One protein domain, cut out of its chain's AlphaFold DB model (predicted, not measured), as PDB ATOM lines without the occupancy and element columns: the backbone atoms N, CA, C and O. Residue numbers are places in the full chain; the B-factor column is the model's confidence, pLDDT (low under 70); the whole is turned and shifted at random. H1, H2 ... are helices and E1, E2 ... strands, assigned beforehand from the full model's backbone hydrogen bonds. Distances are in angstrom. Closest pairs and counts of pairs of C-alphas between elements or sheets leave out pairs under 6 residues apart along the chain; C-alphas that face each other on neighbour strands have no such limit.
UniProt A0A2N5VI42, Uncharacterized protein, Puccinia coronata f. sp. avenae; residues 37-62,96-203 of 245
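Overview. This is residues 37 to 62 and 96 to 203 of the 245 residues of an uncharacterized protein of Puccinia coronata f. sp. avenae (UniProt A0A2N5VI42). Two separate lobes are joined by the link at residues 178 to 184: in one, H1 crosses H4 and leads into the small hairpin E1 E2; in the other, a three-stranded, twisted sheet has a long arm holding H2 and H3. The arm and H4 reach out from the sheet's side with open space between them. The 134 printed residues, mixed in class, run H1 E1 E2 E3 H2 H3 E4 E5 H4; the larger sheet is mixed, in order E3 E4 E5. The whole is only just extended, close to loose, with a radius of gyration of the C-alphas of 21.7 A and spans of 53 by 53 by 30 A.

Arrangement. H1, residues 37 to 49, touches H4, residues 185 to 201, at a steep tilt of 52 degrees, with C-alphas 43 and 194 closest at 6.6 A. E1, residues 50 to 52, and E2, residues 58 to 60, form an antiparallel hairpin, with N 51 and O 59 2.8 A apart. E3, residues 99 to 104, is parallel to E4, residues 154 to 161, with N 102 and O 157 2.9 A apart. Between them come H2, residues 122 to 126, and H3, residues 132 to 143, in a strand-helix-strand unit, two parallel neighbour strands with helices between, whose crossover is right-handed. H2 and H3 are apart, and neither is on the sheet. E4 forms an antiparallel hairpin with E5, residues 169 to 177, with N 156 and O 175 2.8 A apart; E5 bends by 51 degrees at residue 172. In H1, H2, H3 and H4 every O i to N i+4 pair is within hydrogen-bond range.

Along the chain. H1 begins at C-alpha 37, (1.291, -83.129, -39.565), and spans 18.5 A. H3 spans 16.5 A, E4 21.9 A and E5 22.9 A. H4 spans 23.7 A and ends at C-alpha 201, (-0.931, -75.351, -21.201).

Size, cuts and confidence. The C-alphas of Asp 55 and Thr 164, the farthest apart, are 59.2 A apart. Residues 63 to 95 are not printed, and C-alphas 62 and 96 are 46.8 A apart across this cut. The link E3 to H2 is long, and residues 143 to 149, of which 143 belongs to H3, stand free. Mean pLDDT of the printed part is 70.2; 59 residues are under 70, among them 37 to 62.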
ATOM      1  N   SER A  37       1.061 -81.821 -40.186       37.34
ATOM      2  CA  SER A  37       1.291 -83.129 -39.565       37.34
ATOM      3  C   SER A  37       1.830 -83.038 -38.132       37.34
ATOM      4  O   SER A  37       1.413 -83.825 -37.283       37.34
ATOM      5  N   GLU A  38       2.705 -82.080 -37.829       41.94
ATOM      6  CA  GLU A  38       3.197 -81.814 -36.472       41.94
ATOM      7  C   GLU A  38       2.097 -81.219 -35.580       41.94
ATOM      8  O   GLU A  38       1.955 -81.655 -34.439       41.94
ATOM      9  N   CYS A  39       1.243 -80.332 -36.105       40.78
ATOM     10  CA  CYS A  39       0.044 -79.856 -35.402       40.78
ATOM     11  C   CYS A  39      -0.941 -81.000 -35.115       40.78
ATOM     12  O   CYS A  39      -1.387 -81.163 -33.982       40.78
ATOM     13  N   LEU A  40      -1.234 -81.853 -36.103       44.44
ATOM     14  CA  LEU A  40      -2.087 -83.030 -35.910       44.44
ATOM     15  C   LEU A  40      -1.491 -84.018 -34.901       44.44
ATOM     16  O   LEU A  40      -2.230 -84.631 -34.128       44.44
ATOM     17  N   ASN A  41      -0.169 -84.186 -34.883       48.06
ATOM     18  CA  ASN A  41       0.510 -85.003 -33.881       48.06
ATOM     19  C   ASN A  41       0.398 -84.382 -32.485       48.06
ATOM     20  O   ASN A  41       0.054 -85.102 -31.551       48.06
ATOM     21  N   LEU A  42       0.524 -83.060 -32.363       47.94
ATOM     22  CA  LEU A  42       0.320 -82.327 -31.114       47.94
ATOM     23  C   LEU A  42      -1.112 -82.489 -30.574       47.94
ATOM     24  O   LEU A  42      -1.303 -82.823 -29.406       47.94
ATOM     25  N   ILE A  43      -2.130 -82.353 -31.434       51.28
ATOM     26  CA  ILE A  43      -3.543 -82.599 -31.082       51.28
ATOM     27  C   ILE A  43      -3.726 -84.042 -30.603       51.28
ATOM     28  O   ILE A  43      -4.444 -84.313 -29.638       51.28
ATOM     29  N   ARG A  44      -3.070 -84.997 -31.267       52.69
ATOM     30  CA  ARG A  44      -3.136 -86.422 -30.918       52.69
ATOM     31  C   ARG A  44      -2.378 -86.754 -29.633       52.69
ATOM     32  O   ARG A  44      -2.742 -87.721 -28.969       52.69
ATOM     33  N   GLU A  45      -1.320 -86.034 -29.294       53.19
ATOM     34  CA  GLU A  45      -0.567 -86.193 -28.045       53.19
ATOM     35  C   GLU A  45      -1.311 -85.575 -26.866       53.19
ATOM     36  O   GLU A  45      -1.497 -86.245 -25.851       53.19
ATOM     37  N   ALA A  46      -1.863 -84.374 -27.048       52.97
ATOM     38  CA  ALA A  46      -2.770 -83.752 -26.091       52.97
ATOM     39  C   ALA A  46      -3.960 -84.676 -25.788       52.97
ATOM     40  O   ALA A  46      -4.218 -84.998 -24.634       52.97
ATOM     41  N   ARG A  47      -4.610 -85.236 -26.818       57.03
ATOM     42  CA  ARG A  47      -5.701 -86.217 -26.653       57.03
ATOM     43  C   ARG A  47      -5.260 -87.571 -26.083       57.03
ATOM     44  O   ARG A  47      -6.119 -88.380 -25.733       57.03
ATOM     45  N   ALA A  48      -3.963 -87.876 -26.023       53.81
ATOM     46  CA  ALA A  48      -3.457 -89.103 -25.400       53.81
ATOM     47  C   ALA A  48      -3.270 -88.952 -23.884       53.81
ATOM     48  O   ALA A  48      -3.338 -89.947 -23.169       53.81
ATOM     49  N   ILE A  49      -3.066 -87.722 -23.414       50.34
ATOM     50  CA  ILE A  49      -2.835 -87.389 -22.004       50.34
ATOM     51  C   ILE A  49      -4.112 -86.840 -21.365       50.34
ATOM     52  O   ILE A  49      -4.398 -87.138 -20.210       50.34
ATOM     53  N   PHE A  50      -4.907 -86.095 -22.132       53.09
ATOM     54  CA  PHE A  50      -6.099 -85.410 -21.662       53.09
ATOM     55  C   PHE A  50      -7.364 -85.981 -22.318       53.09
ATOM     56  O   PHE A  50      -7.414 -86.239 -23.526       53.09
ATOM     57  N   SER A  51      -8.404 -86.197 -21.521       59.69
ATOM     58  CA  SER A  51      -9.788 -86.352 -21.963       59.69
ATOM     59  C   SER A  51     -10.458 -84.987 -21.985       59.69
ATOM     60  O   SER A  51     -10.310 -84.208 -21.051       59.69
ATOM     61  N   VAL A  52     -11.199 -84.701 -23.052       55.41
ATOM     62  CA  VAL A  52     -12.033 -83.502 -23.156       55.41
ATOM     63  C   VAL A  52     -13.482 -83.956 -23.021       55.41
ATOM     64  O   VAL A  52     -13.931 -84.817 -23.776       55.41
ATOM     65  N   SER A  53     -14.181 -83.423 -22.029       55.03
ATOM     66  CA  SER A  53     -15.612 -83.647 -21.813       55.03
ATOM     67  C   SER A  53     -16.459 -82.898 -22.856       55.03
ATOM     68  O   SER A  53     -15.959 -81.971 -23.500       55.03
ATOM     69  N   PRO A  54     -17.735 -83.277 -23.057       52.03
ATOM     70  CA  PRO A  54     -18.614 -82.633 -24.037       52.03
ATOM     71  C   PRO A  54     -18.826 -81.126 -23.812       52.03
ATOM     72  O   PRO A  54     -19.073 -80.402 -24.769       52.03
ATOM     73  N   ASP A  55     -18.696 -80.648 -22.571       50.91
ATOM     74  CA  ASP A  55     -18.744 -79.231 -22.188       50.91
ATOM     75  C   ASP A  55     -17.375 -78.527 -22.281       50.91
ATOM     76  O   ASP A  55     -17.235 -77.369 -21.893       50.91
ATOM     77  N   GLY A  56     -16.352 -79.203 -22.815       47.28
ATOM     78  CA  GLY A  56     -15.038 -78.629 -23.108       47.28
ATOM     79  C   GLY A  56     -14.048 -78.638 -21.939       47.28
ATOM     80  O   GLY A  56     -12.932 -78.135 -22.089       47.28
ATOM     81  N   ARG A  57     -14.394 -79.225 -20.785       45.53
ATOM     82  CA  ARG A  57     -13.456 -79.380 -19.658       45.53
ATOM     83  C   ARG A  57     -12.447 -80.493 -19.922       45.53
ATOM     84  O   ARG A  57     -12.824 -81.598 -20.312       45.53
ATOM     85  N   MET A  58     -11.168 -80.202 -19.686       47.94
ATOM     86  CA  MET A  58     -10.070 -81.157 -19.839       47.94
ATOM     87  C   MET A  58      -9.730 -81.831 -18.506       47.94
ATOM     88  O   MET A  58      -9.598 -81.149 -17.495       47.94
ATOM     89  N   SER A  59      -9.534 -83.147 -18.519       53.34
ATOM     90  CA  SER A  59      -9.059 -83.945 -17.381       53.34
ATOM     91  C   SER A  59      -7.925 -84.878 -17.807       53.34
ATOM     92  O   SER A  59      -7.830 -85.248 -18.976       53.34
ATOM     93  N   ILE A  60      -7.032 -85.243 -16.884       53.91
ATOM     94  CA  ILE A  60      -5.916 -86.160 -17.170       53.91
ATOM     95  C   ILE A  60      -6.446 -87.600 -17.209       53.91
ATOM     96  O   ILE A  60      -7.142 -88.033 -16.294       53.91
ATOM     97  N   LYS A  61      -6.096 -88.348 -18.260       61.41
ATOM     98  CA  LYS A  61      -6.440 -89.771 -18.393       61.41
ATOM     99  C   LYS A  61      -5.707 -90.612 -17.353       61.41
ATOM    100  O   LYS A  61      -4.551 -90.349 -17.018       61.41
ATOM    101  N   THR A  62      -6.359 -91.662 -16.877       62.72
ATOM    102  CA  THR A  62      -5.772 -92.583 -15.898       62.72
ATOM    103  C   THR A  62      -4.578 -93.344 -16.493       62.72
ATOM    104  O   THR A  62      -4.475 -93.555 -17.705       62.72
ATOM    105  N   THR A  96       5.531 -78.727 -58.523       52.38
ATOM    106  CA  THR A  96       4.602 -77.713 -59.022       52.38
ATOM    107  C   THR A  96       5.389 -76.432 -59.335       52.38
ATOM    108  O   THR A  96       6.422 -76.163 -58.718       52.38
ATOM    109  N   SER A  97       4.961 -75.644 -60.327       56.12
ATOM    110  CA  SER A  97       5.718 -74.470 -60.812       56.12
ATOM    111  C   SER A  97       5.930 -73.367 -59.760       56.12
ATOM    112  O   SER A  97       6.698 -72.439 -59.989       56.12
ATOM    113  N   ASP A  98       5.248 -73.456 -58.618       61.22
ATOM    114  CA  ASP A  98       5.349 -72.573 -57.453       61.22
ATOM    115  C   ASP A  98       6.383 -73.041 -56.403       61.22
ATOM    116  O   ASP A  98       6.568 -72.369 -55.384       61.22
ATOM    117  N   VAL A  99       7.067 -74.174 -56.630       64.06
ATOM    118  CA  VAL A  99       8.127 -74.687 -55.747       64.06
ATOM    119  C   VAL A  99       9.471 -74.057 -56.106       64.06
ATOM    120  O   VAL A  99      10.107 -74.396 -57.105       64.06
ATOM    121  N   ALA A 100       9.962 -73.178 -55.236       70.44
ATOM    122  CA  ALA A 100      11.314 -72.650 -55.315       70.44
ATOM    123  C   ALA A 100      12.301 -73.583 -54.596       70.44
ATOM    124  O   ALA A 100      12.088 -73.989 -53.455       70.44
ATOM    125  N   SER A 101      13.431 -73.881 -55.236       75.62
ATOM    126  CA  SER A 101      14.563 -74.544 -54.577       75.62
ATOM    127  C   SER A 101      15.641 -73.522 -54.228       75.62
ATOM    128  O   SER A 101      16.108 -72.775 -55.090       75.62
ATOM    129  N   MET A 102      16.069 -73.494 -52.965       73.38
ATOM    130  CA  MET A 102      17.171 -72.654 -52.501       73.38
ATOM    131  C   MET A 102      18.325 -73.507 -51.997       73.38
ATOM    132  O   MET A 102      18.176 -74.336 -51.107       73.38
ATOM    133  N   TYR A 103      19.507 -73.235 -52.542       78.44
ATOM    134  CA  TYR A 103      20.760 -73.836 -52.106       78.44
ATOM    135  C   TYR A 103      21.598 -72.765 -51.422       78.44
ATOM    136  O   TYR A 103      21.837 -71.693 -51.996       78.44
ATOM    137  N   ARG A 104      22.016 -73.016 -50.183       76.75
ATOM    138  CA  ARG A 104      22.783 -72.051 -49.394       76.75
ATOM    139  C   ARG A 104      23.963 -72.737 -48.728       76.75
ATOM    140  O   ARG A 104      23.859 -73.861 -48.263       76.75
ATOM    141  N   ARG A 105      25.097 -72.041 -48.700       79.75
ATOM    142  CA  ARG A 105      26.196 -72.396 -47.802       79.75
ATOM    143  C   ARG A 105      25.913 -71.753 -46.458       79.75
ATOM    144  O   ARG A 105      25.539 -70.576 -46.437       79.75
ATOM    145  N   TYR A 106      26.113 -72.499 -45.379       77.81
ATOM    146  CA  TYR A 106      26.119 -71.906 -44.055       77.81
ATOM    147  C   TYR A 106      27.199 -70.824 -43.993       77.81
ATOM    148  O   TYR A 106      28.347 -71.032 -44.397       77.81
ATOM    149  N   LYS A 107      26.799 -69.643 -43.534       79.62
ATOM    150  CA  LYS A 107      27.699 -68.540 -43.231       79.62
ATOM    151  C   LYS A 107      27.384 -68.107 -41.805       79.62
ATOM    152  O   LYS A 107      26.246 -67.694 -41.574       79.62
ATOM    153  N   PRO A 108      28.335 -68.229 -40.866       82.31
ATOM    154  CA  PRO A 108      28.122 -67.727 -39.521       82.31
ATOM    155  C   PRO A 108      27.892 -66.218 -39.590       82.31
ATOM    156  O   PRO A 108      28.585 -65.510 -40.326       82.31
ATOM    157  N   LEU A 109      26.889 -65.752 -38.857       82.62
ATOM    158  CA  LEU A 109      26.556 -64.342 -38.759       82.62
ATOM    159  C   LEU A 109      26.006 -64.054 -37.369       82.62
ATOM    160  O   LEU A 109      24.954 -64.569 -36.986       82.62
ATOM    161  N   ASP A 110      26.707 -63.187 -36.654       83.88
ATOM    162  CA  ASP A 110      26.275 -62.704 -35.355       83.88
ATOM    163  C   ASP A 110      25.328 -61.520 -35.560       83.88
ATOM    164  O   ASP A 110      25.746 -60.410 -35.888       83.88
ATOM    165  N   VAL A 111      24.026 -61.771 -35.399       84.12
ATOM    166  CA  VAL A 111      22.981 -60.729 -35.475       84.12
ATOM    167  C   VAL A 111      23.113 -59.734 -34.318       84.12
ATOM    168  O   VAL A 111      22.762 -58.566 -34.455       84.12
ATOM    169  N   TYR A 112      23.651 -60.192 -33.186       86.44
ATOM    170  CA  TYR A 112      23.866 -59.385 -31.994       86.44
ATOM    171  C   TYR A 112      25.293 -59.556 -31.468       86.44
ATOM    172  O   TYR A 112      25.904 -60.601 -31.701       86.44
ATOM    173  N   PRO A 113      25.818 -58.581 -30.706       81.62
ATOM    174  CA  PRO A 113      27.151 -58.687 -30.128       81.62
ATOM    175  C   PRO A 113      27.283 -59.899 -29.203       81.62
ATOM    176  O   PRO A 113      26.513 -60.070 -28.257       81.62
ATOM    177  N   VAL A 114      28.308 -60.716 -29.440       83.69
ATOM    178  CA  VAL A 114      28.639 -61.853 -28.578       83.69
ATOM    179  C   VAL A 114      29.534 -61.361 -27.442       83.69
ATOM    180  O   VAL A 114      30.704 -61.041 -27.645       83.69
ATOM    181  N   ARG A 115      28.981 -61.285 -26.229       84.25
ATOM    182  CA  ARG A 115      29.699 -60.855 -25.019       84.25
ATOM    183  C   ARG A 115      29.836 -62.006 -24.027       84.25
ATOM    184  O   ARG A 115      28.885 -62.749 -23.790       84.25
ATOM    185  N   ILE A 116      31.004 -62.107 -23.394       85.00
ATOM    186  CA  ILE A 116      31.259 -63.050 -22.297       85.00
ATOM    187  C   ILE A 116      31.064 -62.310 -20.970       85.00
ATOM    188  O   ILE A 116      31.588 -61.212 -20.785       85.00
ATOM    189  N   ALA A 117      30.297 -62.901 -20.051       85.75
ATOM    190  CA  ALA A 117      30.087 -62.322 -18.728       85.75
ATOM    191  C   ALA A 117      31.403 -62.357 -17.940       85.75
ATOM    192  O   ALA A 117      32.099 -63.373 -17.948       85.75
ATOM    193  N   LYS A 118      31.734 -61.261 -17.249       83.00
ATOM    194  CA  LYS A 118      32.949 -61.180 -16.420       83.00
ATOM    195  C   LYS A 118      32.937 -62.216 -15.293       83.00
ATOM    196  O   LYS A 118      33.979 -62.752 -14.931       83.00
ATOM    197  N   ASP A 119      31.750 -62.517 -14.778       87.50
ATOM    198  CA  ASP A 119      31.513 -63.424 -13.664       87.50
ATOM    199  C   ASP A 119      30.063 -63.956 -13.688       87.50
ATOM    200  O   ASP A 119      29.292 -63.686 -14.613       87.50
ATOM    201  N   LYS A 120      29.693 -64.773 -12.690       83.94
ATOM    202  CA  LYS A 120      28.395 -65.472 -12.630       83.94
ATOM    203  C   LYS A 120      27.282 -64.660 -11.953       83.94
ATOM    204  O   LYS A 120      26.207 -65.218 -11.713       83.94
ATOM    205  N   THR A 121      27.512 -63.390 -11.615       84.31
ATOM    206  CA  THR A 121      26.460 -62.542 -11.043       84.31
ATOM    207  C   THR A 121      25.360 -62.244 -12.069       84.31
ATOM    208  O   THR A 121      25.635 -62.105 -13.266       84.31
ATOM    209  N   PRO A 122      24.090 -62.127 -11.638       78.12
ATOM    210  CA  PRO A 122      22.988 -61.762 -12.528       78.12
ATOM    211  C   PRO A 122      23.211 -60.440 -13.275       78.12
ATOM    212  O   PRO A 122      22.708 -60.265 -14.382       78.12
ATOM    213  N   GLU A 123      23.939 -59.496 -12.687       81.94
ATOM    214  CA  GLU A 123      24.271 -58.190 -13.260       81.94
ATOM    215  C   GLU A 123      25.258 -58.346 -14.417       81.94
ATOM    216  O   GLU A 123      24.999 -57.848 -15.514       81.94
ATOM    217  N   ALA A 124      26.337 -59.105 -14.207       79.94
ATOM    218  CA  ALA A 124      27.342 -59.364 -15.230       79.94
ATOM    219  C   ALA A 124      26.776 -60.154 -16.412       79.94
ATOM    220  O   ALA A 124      27.127 -59.871 -17.557       79.94
ATOM    221  N   ILE A 125      25.864 -61.100 -16.162       79.19
ATOM    222  CA  ILE A 125      25.198 -61.829 -17.245       79.19
ATOM    223  C   ILE A 125      24.179 -60.927 -17.956       79.19
ATOM    224  O   ILE A 125      24.115 -60.927 -19.176       79.19
ATOM    225  N   ARG A 126      23.419 -60.089 -17.240       81.50
ATOM    226  CA  ARG A 126      22.510 -59.124 -17.890       81.50
ATOM    227  C   ARG A 126      23.252 -58.135 -18.785       81.50
ATOM    228  O   ARG A 126      22.718 -57.769 -19.826       81.50
ATOM    229  N   ALA A 127      24.467 -57.742 -18.414       82.19
ATOM    230  CA  ALA A 127      25.304 -56.856 -19.216       82.19
ATOM    231  C   ALA A 127      25.782 -57.485 -20.541       82.19
ATOM    232  O   ALA A 127      26.183 -56.756 -21.448       82.19
ATOM    233  N   THR A 128      25.734 -58.816 -20.696       81.50
ATOM    234  CA  THR A 128      26.053 -59.455 -21.985       81.50
ATOM    235  C   THR A 128      24.906 -59.386 -22.981       81.50
ATOM    236  O   THR A 128      25.124 -59.620 -24.167       81.50
ATOM    237  N   HIS A 129      23.693 -59.074 -22.524       80.31
ATOM    238  CA  HIS A 129      22.528 -59.054 -23.390       80.31
ATOM    239  C   HIS A 129      22.597 -57.882 -24.375       80.31
ATOM    240  O   HIS A 129      23.136 -56.826 -24.028       80.31
ATOM    241  N   PRO A 130      22.024 -58.041 -25.579       84.50
ATOM    242  CA  PRO A 130      21.907 -56.938 -26.515       84.50
ATOM    243  C   PRO A 130      21.084 -55.793 -25.912       84.50
ATOM    244  O   PRO A 130      20.088 -56.025 -25.214       84.50
ATOM    245  N   THR A 131      21.506 -54.555 -26.157       84.75
ATOM    246  CA  THR A 131      20.736 -53.357 -25.805       84.75
ATOM    247  C   THR A 131      19.532 -53.202 -26.737       84.75
ATOM    248  O   THR A 131      19.456 -53.836 -27.787       84.75
ATOM    249  N   ALA A 132      18.572 -52.343 -26.381       85.94
ATOM    250  CA  ALA A 132      17.437 -52.048 -27.263       85.94
ATOM    251  C   ALA A 132      17.888 -51.506 -28.636       85.94
ATOM    252  O   ALA A 132      17.288 -51.827 -29.659       85.94
ATOM    253  N   GLU A 133      18.977 -50.736 -28.663       87.56
ATOM    254  CA  GLU A 133      19.586 -50.228 -29.895       87.56
ATOM    255  C   GLU A 133      20.203 -51.355 -30.730       87.56
ATOM    256  O   GLU A 133      20.028 -51.389 -31.943       87.56
ATOM    257  N   GLU A 134      20.859 -52.325 -30.091       82.56
ATOM    258  CA  GLU A 134      21.425 -53.501 -30.764       82.56
ATOM    259  C   GLU A 134      20.338 -54.437 -31.293       82.56
ATOM    260  O   GLU A 134      20.504 -55.025 -32.360       82.56
ATOM    261  N   PHE A 135      19.207 -54.536 -30.590       83.81
ATOM    262  CA  PHE A 135      18.021 -55.213 -31.106       83.81
ATOM    263  C   PHE A 135      17.513 -54.551 -32.381       83.81
ATOM    264  O   PHE A 135      17.324 -55.234 -33.385       83.81
ATOM    265  N   LYS A 136      17.358 -53.225 -32.354       82.12
ATOM    266  CA  LYS A 136      16.913 -52.456 -33.515       82.12
ATOM    267  C   LYS A 136      17.886 -52.595 -34.690       82.12
ATOM    268  O   LYS A 136      17.458 -52.859 -35.805       82.12
ATOM    269  N   ALA A 137      19.190 -52.505 -34.436       84.69
ATOM    270  CA  ALA A 137      20.215 -52.685 -35.463       84.69
ATOM    271  C   ALA A 137      20.209 -54.107 -36.056       84.69
ATOM    272  O   ALA A 137      20.384 -54.279 -37.263       84.69
ATOM    273  N   GLY A 138      19.990 -55.132 -35.225       86.00
ATOM    274  CA  GLY A 138      19.835 -56.514 -35.680       86.00
ATOM    275  C   GLY A 138      18.586 -56.709 -36.544       86.00
ATOM    276  O   GLY A 138      18.655 -57.370 -37.579       86.00
ATOM    277  N   GLU A 139      17.465 -56.094 -36.168       84.38
ATOM    278  CA  GLU A 139      16.226 -56.110 -36.950       84.38
ATOM    279  C   GLU A 139      16.403 -55.408 -38.303       84.38
ATOM    280  O   GLU A 139      16.118 -56.005 -39.340       84.38
ATOM    281  N   GLU A 140      16.976 -54.203 -38.319       85.12
ATOM    282  CA  GLU A 140      17.305 -53.473 -39.550       85.12
ATOM    283  C   GLU A 140      18.250 -54.281 -40.456       85.12
ATOM    284  O   GLU A 140      18.084 -54.296 -41.675       85.12
ATOM    285  N   MET A 141      19.212 -55.012 -39.879       83.62
ATOM    286  CA  MET A 141      20.103 -55.891 -40.636       83.62
ATOM    287  C   MET A 141      19.362 -57.070 -41.272       83.62
ATOM    288  O   MET A 141      19.656 -57.409 -42.416       83.62
ATOM    289  N   ILE A 142      18.450 -57.716 -40.539       80.94
ATOM    290  CA  ILE A 142      17.675 -58.867 -41.027       80.94
ATOM    291  C   ILE A 142      16.681 -58.441 -42.112       80.94
ATOM    292  O   ILE A 142      16.456 -59.191 -43.061       80.94
ATOM    293  N   LEU A 143      16.099 -57.249 -41.977       82.06
ATOM    294  CA  LEU A 143      15.142 -56.693 -42.931       82.06
ATOM    295  C   LEU A 143      15.808 -56.075 -44.170       82.06
ATOM    296  O   LEU A 143      15.116 -55.780 -45.142       82.06
ATOM    297  N   ASP A 144      17.133 -55.905 -44.174       83.19
ATOM    298  CA  ASP A 144      17.878 -55.442 -45.346       83.19
ATOM    299  C   ASP A 144      17.824 -56.485 -46.475       83.19
ATOM    300  O   ASP A 144      18.533 -57.498 -46.464       83.19
ATOM    301  N   GLU A 145      17.019 -56.193 -47.497       81.62
ATOM    302  CA  GLU A 145      16.818 -57.042 -48.675       81.62
ATOM    303  C   GLU A 145      18.110 -57.325 -49.459       81.62
ATOM    304  O   GLU A 145      18.210 -58.326 -50.177       81.62
ATOM    305  N   LYS A 146      19.135 -56.470 -49.323       84.62
ATOM    306  CA  LYS A 146      20.444 -56.693 -49.958       84.62
ATOM    307  C   LYS A 146      21.236 -57.789 -49.250       84.62
ATOM    308  O   LYS A 146      22.074 -58.436 -49.880       84.62
ATOM    309  N   LYS A 147      20.996 -57.992 -47.952       79.62
ATOM    310  CA  LYS A 147      21.679 -58.996 -47.123       79.62
ATOM    311  C   LYS A 147      20.881 -60.284 -47.033       79.62
ATOM    312  O   LYS A 147      21.457 -61.369 -47.146       79.62
ATOM    313  N   PHE A 148      19.567 -60.171 -46.874       81.88
ATOM    314  CA  PHE A 148      18.678 -61.306 -46.711       81.88
ATOM    315  C   PHE A 148      17.564 -61.286 -47.738       81.88
ATOM    316  O   PHE A 148      16.913 -60.282 -47.985       81.88
ATOM    317  N   LYS A 149      17.297 -62.462 -48.298       76.06
ATOM    318  CA  LYS A 149      16.108 -62.666 -49.112       76.06
ATOM    319  C   LYS A 149      14.978 -63.120 -48.199       76.06
ATOM    320  O   LYS A 149      14.990 -64.271 -47.762       76.06
ATOM    321  N   LEU A 150      14.018 -62.235 -47.939       72.56
ATOM    322  CA  LEU A 150      12.793 -62.606 -47.245       72.56
ATOM    323  C   LEU A 150      11.956 -63.531 -48.136       72.56
ATOM    324  O   LEU A 150      11.841 -63.332 -49.347       72.56
ATOM    325  N   ILE A 151      11.397 -64.573 -47.530       70.50
ATOM    326  CA  ILE A 151      10.549 -65.549 -48.209       70.50
ATOM    327  C   ILE A 151       9.159 -65.384 -47.618       70.50
ATOM    328  O   ILE A 151       8.933 -65.729 -46.462       70.50
ATOM    329  N   SER A 152       8.261 -64.785 -48.391       63.84
ATOM    330  CA  SER A 152       6.942 -64.344 -47.930       63.84
ATOM    331  C   SER A 152       5.799 -65.273 -48.346       63.84
ATOM    332  O   SER A 152       4.734 -65.231 -47.740       63.84
ATOM    333  N   HIS A 153       5.986 -66.095 -49.381       65.75
ATOM    334  CA  HIS A 153       4.931 -66.942 -49.940       65.75
ATOM    335  C   HIS A 153       5.486 -68.126 -50.743       65.75
ATOM    336  O   HIS A 153       6.627 -68.100 -51.212       65.75
ATOM    337  N   GLY A 154       4.636 -69.135 -50.960       65.75
ATOM    338  CA  GLY A 154       4.895 -70.267 -51.849       65.75
ATOM    339  C   GLY A 154       5.431 -71.510 -51.145       65.75
ATOM    340  O   GLY A 154       5.257 -71.711 -49.940       65.75
ATOM    341  N   ARG A 155       6.054 -72.384 -51.932       66.12
ATOM    342  CA  ARG A 155       6.668 -73.633 -51.479       66.12
ATOM    343  C   ARG A 155       8.174 -73.519 -51.645       66.12
ATOM    344  O   ARG A 155       8.655 -73.173 -52.720       66.12
ATOM    345  N   LEU A 156       8.923 -73.799 -50.589       64.50
ATOM    346  CA  LEU A 156      10.369 -73.673 -50.576       64.50
ATOM    347  C   LEU A 156      11.016 -74.979 -50.142       64.50
ATOM    348  O   LEU A 156      10.785 -75.451 -49.036       64.50
ATOM    349  N   VAL A 157      11.916 -75.493 -50.971       68.12
ATOM    350  CA  VAL A 157      12.838 -76.563 -50.588       68.12
ATOM    351  C   VAL A 157      14.198 -75.937 -50.285       68.12
ATOM    352  O   VAL A 157      14.806 -75.307 -51.155       68.12
ATOM    353  N   LEU A 158      14.685 -76.099 -49.058       69.62
ATOM    354  CA  LEU A 158      15.965 -75.567 -48.609       69.62
ATOM    355  C   LEU A 158      17.007 -76.681 -48.502       69.62
ATOM    356  O   LEU A 158      16.828 -77.660 -47.775       69.62
ATOM    357  N   TYR A 159      18.130 -76.476 -49.184       72.00
ATOM    358  CA  TYR A 159      19.297 -77.345 -49.139       72.00
ATOM    359  C   TYR A 159      20.527 -76.592 -48.636       72.00
ATOM    360  O   TYR A 159      20.814 -75.469 -49.071       72.00
ATOM    361  N   GLU A 160      21.304 -77.254 -47.787       76.38
ATOM    362  CA  GLU A 160      22.655 -76.844 -47.433       76.38
ATOM    363  C   GLU A 160      23.640 -77.408 -48.454       76.38
ATOM    364  O   GLU A 160      23.602 -78.597 -48.773       76.38
ATOM    365  N   ILE A 161      24.530 -76.564 -48.964       82.06
ATOM    366  CA  ILE A 161      25.673 -77.015 -49.757       82.06
ATOM    367  C   ILE A 161      26.844 -77.235 -48.806       82.06
ATOM    368  O   ILE A 161      27.232 -76.303 -48.095       82.06
ATOM    369  N   ASP A 162      27.434 -78.428 -48.851       80.00
ATOM    370  CA  ASP A 162      28.639 -78.734 -48.086       80.00
ATOM    371  C   ASP A 162      29.788 -77.789 -48.515       80.00
ATOM    372  O   ASP A 162      30.019 -77.582 -49.716       80.00
ATOM    373  N   PRO A 163      30.496 -77.151 -47.565       76.81
ATOM    374  CA  PRO A 163      31.573 -76.223 -47.892       76.81
ATOM    375  C   PRO A 163      32.764 -76.904 -48.581       76.81
ATOM    376  O   PRO A 163      33.482 -76.232 -49.322       76.81
ATOM    377  N   THR A 164      32.959 -78.208 -48.361       81.50
ATOM    378  CA  THR A 164      34.067 -79.002 -48.912       81.50
ATOM    379  C   THR A 164      33.704 -79.705 -50.219       81.50
ATOM    380  O   THR A 164      34.543 -79.790 -51.112       81.50
ATOM    381  N   ASP A 165      32.444 -80.119 -50.386       82.06
ATOM    382  CA  ASP A 165      31.950 -80.736 -51.620       82.06
ATOM    383  C   ASP A 165      30.664 -80.069 -52.125       82.06
ATOM    384  O   ASP A 165      29.553 -80.357 -51.686       82.06
ATOM    385  N   LYS A 166      30.796 -79.233 -53.161       77.94
ATOM    386  CA  LYS A 166      29.661 -78.525 -53.780       77.94
ATOM    387  C   LYS A 166      28.611 -79.453 -54.405       77.94
ATOM    388  O   LYS A 166      27.504 -78.991 -54.693       77.94
ATOM    389  N   LYS A 167      28.944 -80.722 -54.675       81.50
ATOM    390  CA  LYS A 167      27.991 -81.714 -55.195       81.50
ATOM    391  C   LYS A 167      27.123 -82.293 -54.083       81.50
ATOM    392  O   LYS A 167      25.995 -82.705 -54.359       81.50
ATOM    393  N   LYS A 168      27.601 -82.264 -52.839       79.12
ATOM    394  CA  LYS A 168      26.860 -82.730 -51.675       79.12
ATOM    395  C   LYS A 168      25.886 -81.650 -51.207       79.12
ATOM    396  O   LYS A 168      26.263 -80.551 -50.798       79.12
ATOM    397  N   LYS A 169      24.602 -81.983 -51.307       74.44
ATOM    398  CA  LYS A 169      23.476 -81.124 -50.937       74.44
ATOM    399  C   LYS A 169      22.686 -81.827 -49.846       74.44
ATOM    400  O   LYS A 169      22.075 -82.861 -50.107       74.44
ATOM    401  N   ASN A 170      22.686 -81.272 -48.643       70.75
ATOM    402  CA  ASN A 170      21.925 -81.815 -47.527       70.75
ATOM    403  C   ASN A 170      20.555 -81.141 -47.505       70.75
ATOM    404  O   ASN A 170      20.463 -79.914 -47.489       70.75
ATOM    405  N   PHE A 171      19.483 -81.925 -47.534       71.31
ATOM    406  CA  PHE A 171      18.141 -81.388 -47.331       71.31
ATOM    407  C   PHE A 171      18.026 -80.832 -45.906       71.31
ATOM    408  O   PHE A 171      18.346 -81.535 -44.949       71.31
ATOM    409  N   ILE A 172      17.580 -79.581 -45.771       69.75
ATOM    410  CA  ILE A 172      17.353 -78.944 -44.467       69.75
ATOM    411  C   ILE A 172      15.868 -78.979 -44.128       69.75
ATOM    412  O   ILE A 172      15.480 -79.452 -43.063       69.75
ATOM    413  N   ALA A 173      15.049 -78.419 -45.017       61.72
ATOM    414  CA  ALA A 173      13.642 -78.183 -44.748       61.72
ATOM    415  C   ALA A 173      12.848 -78.023 -46.041       61.72
ATOM    416  O   ALA A 173      13.356 -77.546 -47.056       61.72
ATOM    417  N   TYR A 174      11.569 -78.358 -45.952       58.50
ATOM    418  CA  TYR A 174      10.555 -77.923 -46.891       58.50
ATOM    419  C   TYR A 174       9.588 -77.005 -46.145       58.50
ATOM    420  O   TYR A 174       9.084 -77.366 -45.084       58.50
ATOM    421  N   ILE A 175       9.359 -75.812 -46.676       66.44
ATOM    422  CA  ILE A 175       8.561 -74.761 -46.051       66.44
ATOM    423  C   ILE A 175       7.425 -74.431 -47.010       66.44
ATOM    424  O   ILE A 175       7.664 -74.007 -48.137       66.44
ATOM    425  N   HIS A 176       6.185 -74.619 -46.566       61.78
ATOM    426  CA  HIS A 176       5.007 -74.194 -47.310       61.78
ATOM    427  C   HIS A 176       4.330 -73.047 -46.571       61.78
ATOM    428  O   HIS A 176       3.951 -73.190 -45.412       61.78
ATOM    429  N   PHE A 177       4.197 -71.914 -47.254       67.00
ATOM    430  CA  PHE A 177       3.438 -70.775 -46.768       67.00
ATOM    431  C   PHE A 177       2.013 -70.862 -47.306       67.00
ATOM    432  O   PHE A 177       1.793 -70.694 -48.507       67.00
ATOM    433  N   THR A 178       1.062 -71.093 -46.406       65.38
ATOM    434  CA  THR A 178      -0.370 -71.014 -46.700       65.38
ATOM    435  C   THR A 178      -0.895 -69.685 -46.183       65.38
ATOM    436  O   THR A 178      -0.669 -69.338 -45.020       65.38
ATOM    437  N   ARG A 179      -1.579 -68.914 -47.034       63.28
ATOM    438  CA  ARG A 179      -2.225 -67.680 -46.576       63.28
ATOM    439  C   ARG A 179      -3.420 -68.018 -45.686       63.28
ATOM    440  O   ARG A 179      -4.092 -69.023 -45.900       63.28
ATOM    441  N   SER A 180      -3.723 -67.159 -44.717       66.56
ATOM    442  CA  SER A 180      -4.824 -67.390 -43.772       66.56
ATOM    443  C   SER A 180      -6.203 -67.478 -44.438       66.56
ATOM    444  O   SER A 180      -7.069 -68.205 -43.956       66.56
ATOM    445  N   ASP A 181      -6.408 -66.776 -45.553       72.12
ATOM    446  CA  ASP A 181      -7.641 -66.808 -46.348       72.12
ATOM    447  C   ASP A 181      -7.789 -68.079 -47.194       72.12
ATOM    448  O   ASP A 181      -8.888 -68.387 -47.643       72.12
ATOM    449  N   GLN A 182      -6.703 -68.833 -47.377       67.88
ATOM    450  CA  GLN A 182      -6.691 -70.116 -48.080       67.88
ATOM    451  C   GLN A 182      -6.877 -71.311 -47.139       67.88
ATOM    452  O   GLN A 182      -6.993 -72.439 -47.613       67.88
ATOM    453  N   LEU A 183      -6.901 -71.079 -45.824       71.38
ATOM    454  CA  LEU A 183      -7.180 -72.125 -44.847       71.38
ATOM    455  C   LEU A 183      -8.659 -72.507 -44.899       71.38
ATOM    456  O   LEU A 183      -9.540 -71.642 -44.850       71.38
ATOM    457  N   SER A 184      -8.934 -73.806 -44.940       74.56
ATOM    458  CA  SER A 184     -10.282 -74.323 -44.723       74.56
ATOM    459  C   SER A 184     -10.752 -74.040 -43.292       74.56
ATOM    460  O   SER A 184      -9.952 -73.865 -42.371       74.56
ATOM    461  N   GLU A 185     -12.067 -74.032 -43.075       75.56
ATOM    462  CA  GLU A 185     -12.634 -73.837 -41.733       75.56
ATOM    463  C   GLU A 185     -12.182 -74.919 -40.742       75.56
ATOM    464  O   GLU A 185     -11.963 -74.633 -39.566       75.56
ATOM    465  N   LEU A 186     -11.959 -76.148 -41.224       71.38
ATOM    466  CA  LEU A 186     -11.410 -77.228 -40.410       71.38
ATOM    467  C   LEU A 186      -9.968 -76.935 -39.981       71.38
ATOM    468  O   LEU A 186      -9.646 -77.067 -38.805       71.38
ATOM    469  N   GLU A 187      -9.110 -76.497 -40.901       62.06
ATOM    470  CA  GLU A 187      -7.722 -76.150 -40.580       62.06
ATOM    471  C   GLU A 187      -7.660 -74.963 -39.617       62.06
ATOM    472  O   GLU A 187      -6.931 -75.015 -38.629       62.06
ATOM    473  N   LYS A 188      -8.468 -73.919 -39.840       72.06
ATOM    474  CA  LYS A 188      -8.586 -72.788 -38.905       72.06
ATOM    475  C   LYS A 188      -8.991 -73.262 -37.513       72.06
ATOM    476  O   LYS A 188      -8.383 -72.843 -36.530       72.06
ATOM    477  N   TYR A 189      -9.982 -74.148 -37.423       75.62
ATOM    478  CA  TYR A 189     -10.407 -74.738 -36.157       75.62
ATOM    479  C   TYR A 189      -9.277 -75.526 -35.485       75.62
ATOM    480  O   TYR A 189      -9.032 -75.346 -34.294       75.62
ATOM    481  N   GLU A 190      -8.550 -76.362 -36.228       65.06
ATOM    482  CA  GLU A 190      -7.428 -77.136 -35.690       65.06
ATOM    483  C   GLU A 190      -6.278 -76.240 -35.209       65.06
ATOM    484  O   GLU A 190      -5.740 -76.466 -34.123       65.06
ATOM    485  N   TYR A 191      -5.935 -75.189 -35.959       67.81
ATOM    486  CA  TYR A 191      -4.933 -74.206 -35.546       67.81
ATOM    487  C   TYR A 191      -5.371 -73.425 -34.306       67.81
ATOM    488  O   TYR A 191      -4.577 -73.258 -33.377       67.81
ATOM    489  N   ASN A 192      -6.630 -72.989 -34.249       71.75
ATOM    490  CA  ASN A 192      -7.185 -72.317 -33.076       71.75
ATOM    491  C   ASN A 192      -7.173 -73.241 -31.858       71.75
ATOM    492  O   ASN A 192      -6.714 -72.847 -30.794       71.75
ATOM    493  N   PHE A 193      -7.564 -74.504 -32.028       73.12
ATOM    494  CA  PHE A 193      -7.501 -75.493 -30.961       73.12
ATOM    495  C   PHE A 193      -6.065 -75.699 -30.457       73.12
ATOM    496  O   PHE A 193      -5.837 -75.694 -29.252       73.12
ATOM    497  N   VAL A 194      -5.082 -75.858 -31.351       64.12
ATOM    498  CA  VAL A 194      -3.670 -76.040 -30.967       64.12
ATOM    499  C   VAL A 194      -3.128 -74.812 -30.249       64.12
ATOM    500  O   VAL A 194      -2.481 -74.943 -29.212       64.12
ATOM    501  N   THR A 195      -3.381 -73.622 -30.784       63.72
ATOM    502  CA  THR A 195      -2.905 -72.370 -30.187       63.72
ATOM    503  C   THR A 195      -3.556 -72.117 -28.832       63.72
ATOM    504  O   THR A 195      -2.853 -71.767 -27.885       63.72
ATOM    505  N   GLU A 196      -4.854 -72.379 -28.698       68.31
ATOM    506  CA  GLU A 196      -5.580 -72.281 -27.435       68.31
ATOM    507  C   GLU A 196      -5.105 -73.334 -26.426       68.31
ATOM    508  O   GLU A 196      -4.866 -73.009 -25.264       68.31
ATOM    509  N   PHE A 197      -4.886 -74.576 -26.863       71.06
ATOM    510  CA  PHE A 197      -4.316 -75.637 -26.035       71.06
ATOM    511  C   PHE A 197      -2.924 -75.258 -25.523       71.06
ATOM    512  O   PHE A 197      -2.668 -75.359 -24.324       71.06
ATOM    513  N   LEU A 198      -2.031 -74.789 -26.399       64.19
ATOM    514  CA  LEU A 198      -0.696 -74.323 -26.020       64.19
ATOM    515  C   LEU A 198      -0.773 -73.116 -25.085       64.19
ATOM    516  O   LEU A 198       0.006 -73.025 -24.141       64.19
ATOM    517  N   HIS A 199      -1.719 -72.207 -25.323       65.94
ATOM    518  CA  HIS A 199      -1.946 -71.050 -24.470       65.94
ATOM    519  C   HIS A 199      -2.400 -71.462 -23.069       65.94
ATOM    520  O   HIS A 199      -1.834 -70.978 -22.099       65.94
ATOM    521  N   LYS A 200      -3.369 -72.374 -22.956       62.09
ATOM    522  CA  LYS A 200      -3.866 -72.903 -21.676       62.09
ATOM    523  C   LYS A 200      -2.831 -73.783 -20.974       62.09
ATOM    524  O   LYS A 200      -2.715 -73.756 -19.758       62.09
ATOM    525  N   SER A 201      -2.015 -74.515 -21.735       59.22
ATOM    526  CA  SER A 201      -0.931 -75.351 -21.201       59.22
ATOM    527  C   SER A 201       0.145 -74.543 -20.474       59.22
ATOM    528  O   SER A 201       0.861 -75.101 -19.647       59.22
ATOM    529  N   LYS A 202       0.241 -73.232 -20.730       59.06
ATOM    530  CA  LYS A 202       1.127 -72.317 -19.994       59.06
ATOM    531  C   LYS A 202       0.895 -72.349 -18.489       59.06
ATOM    532  O   LYS A 202       1.853 -72.234 -17.734       59.06
ATOM    533  N   ASP A 203      -0.350 -72.546 -18.071       57.53
ATOM    534  CA  ASP A 203      -0.720 -72.573 -16.657       57.53
ATOM    535  C   ASP A 203      -0.287 -73.884 -15.976       57.53
ATOM    536  O   ASP A 203      -0.093 -73.927 -14.764       57.53
TER     537      ASP A 203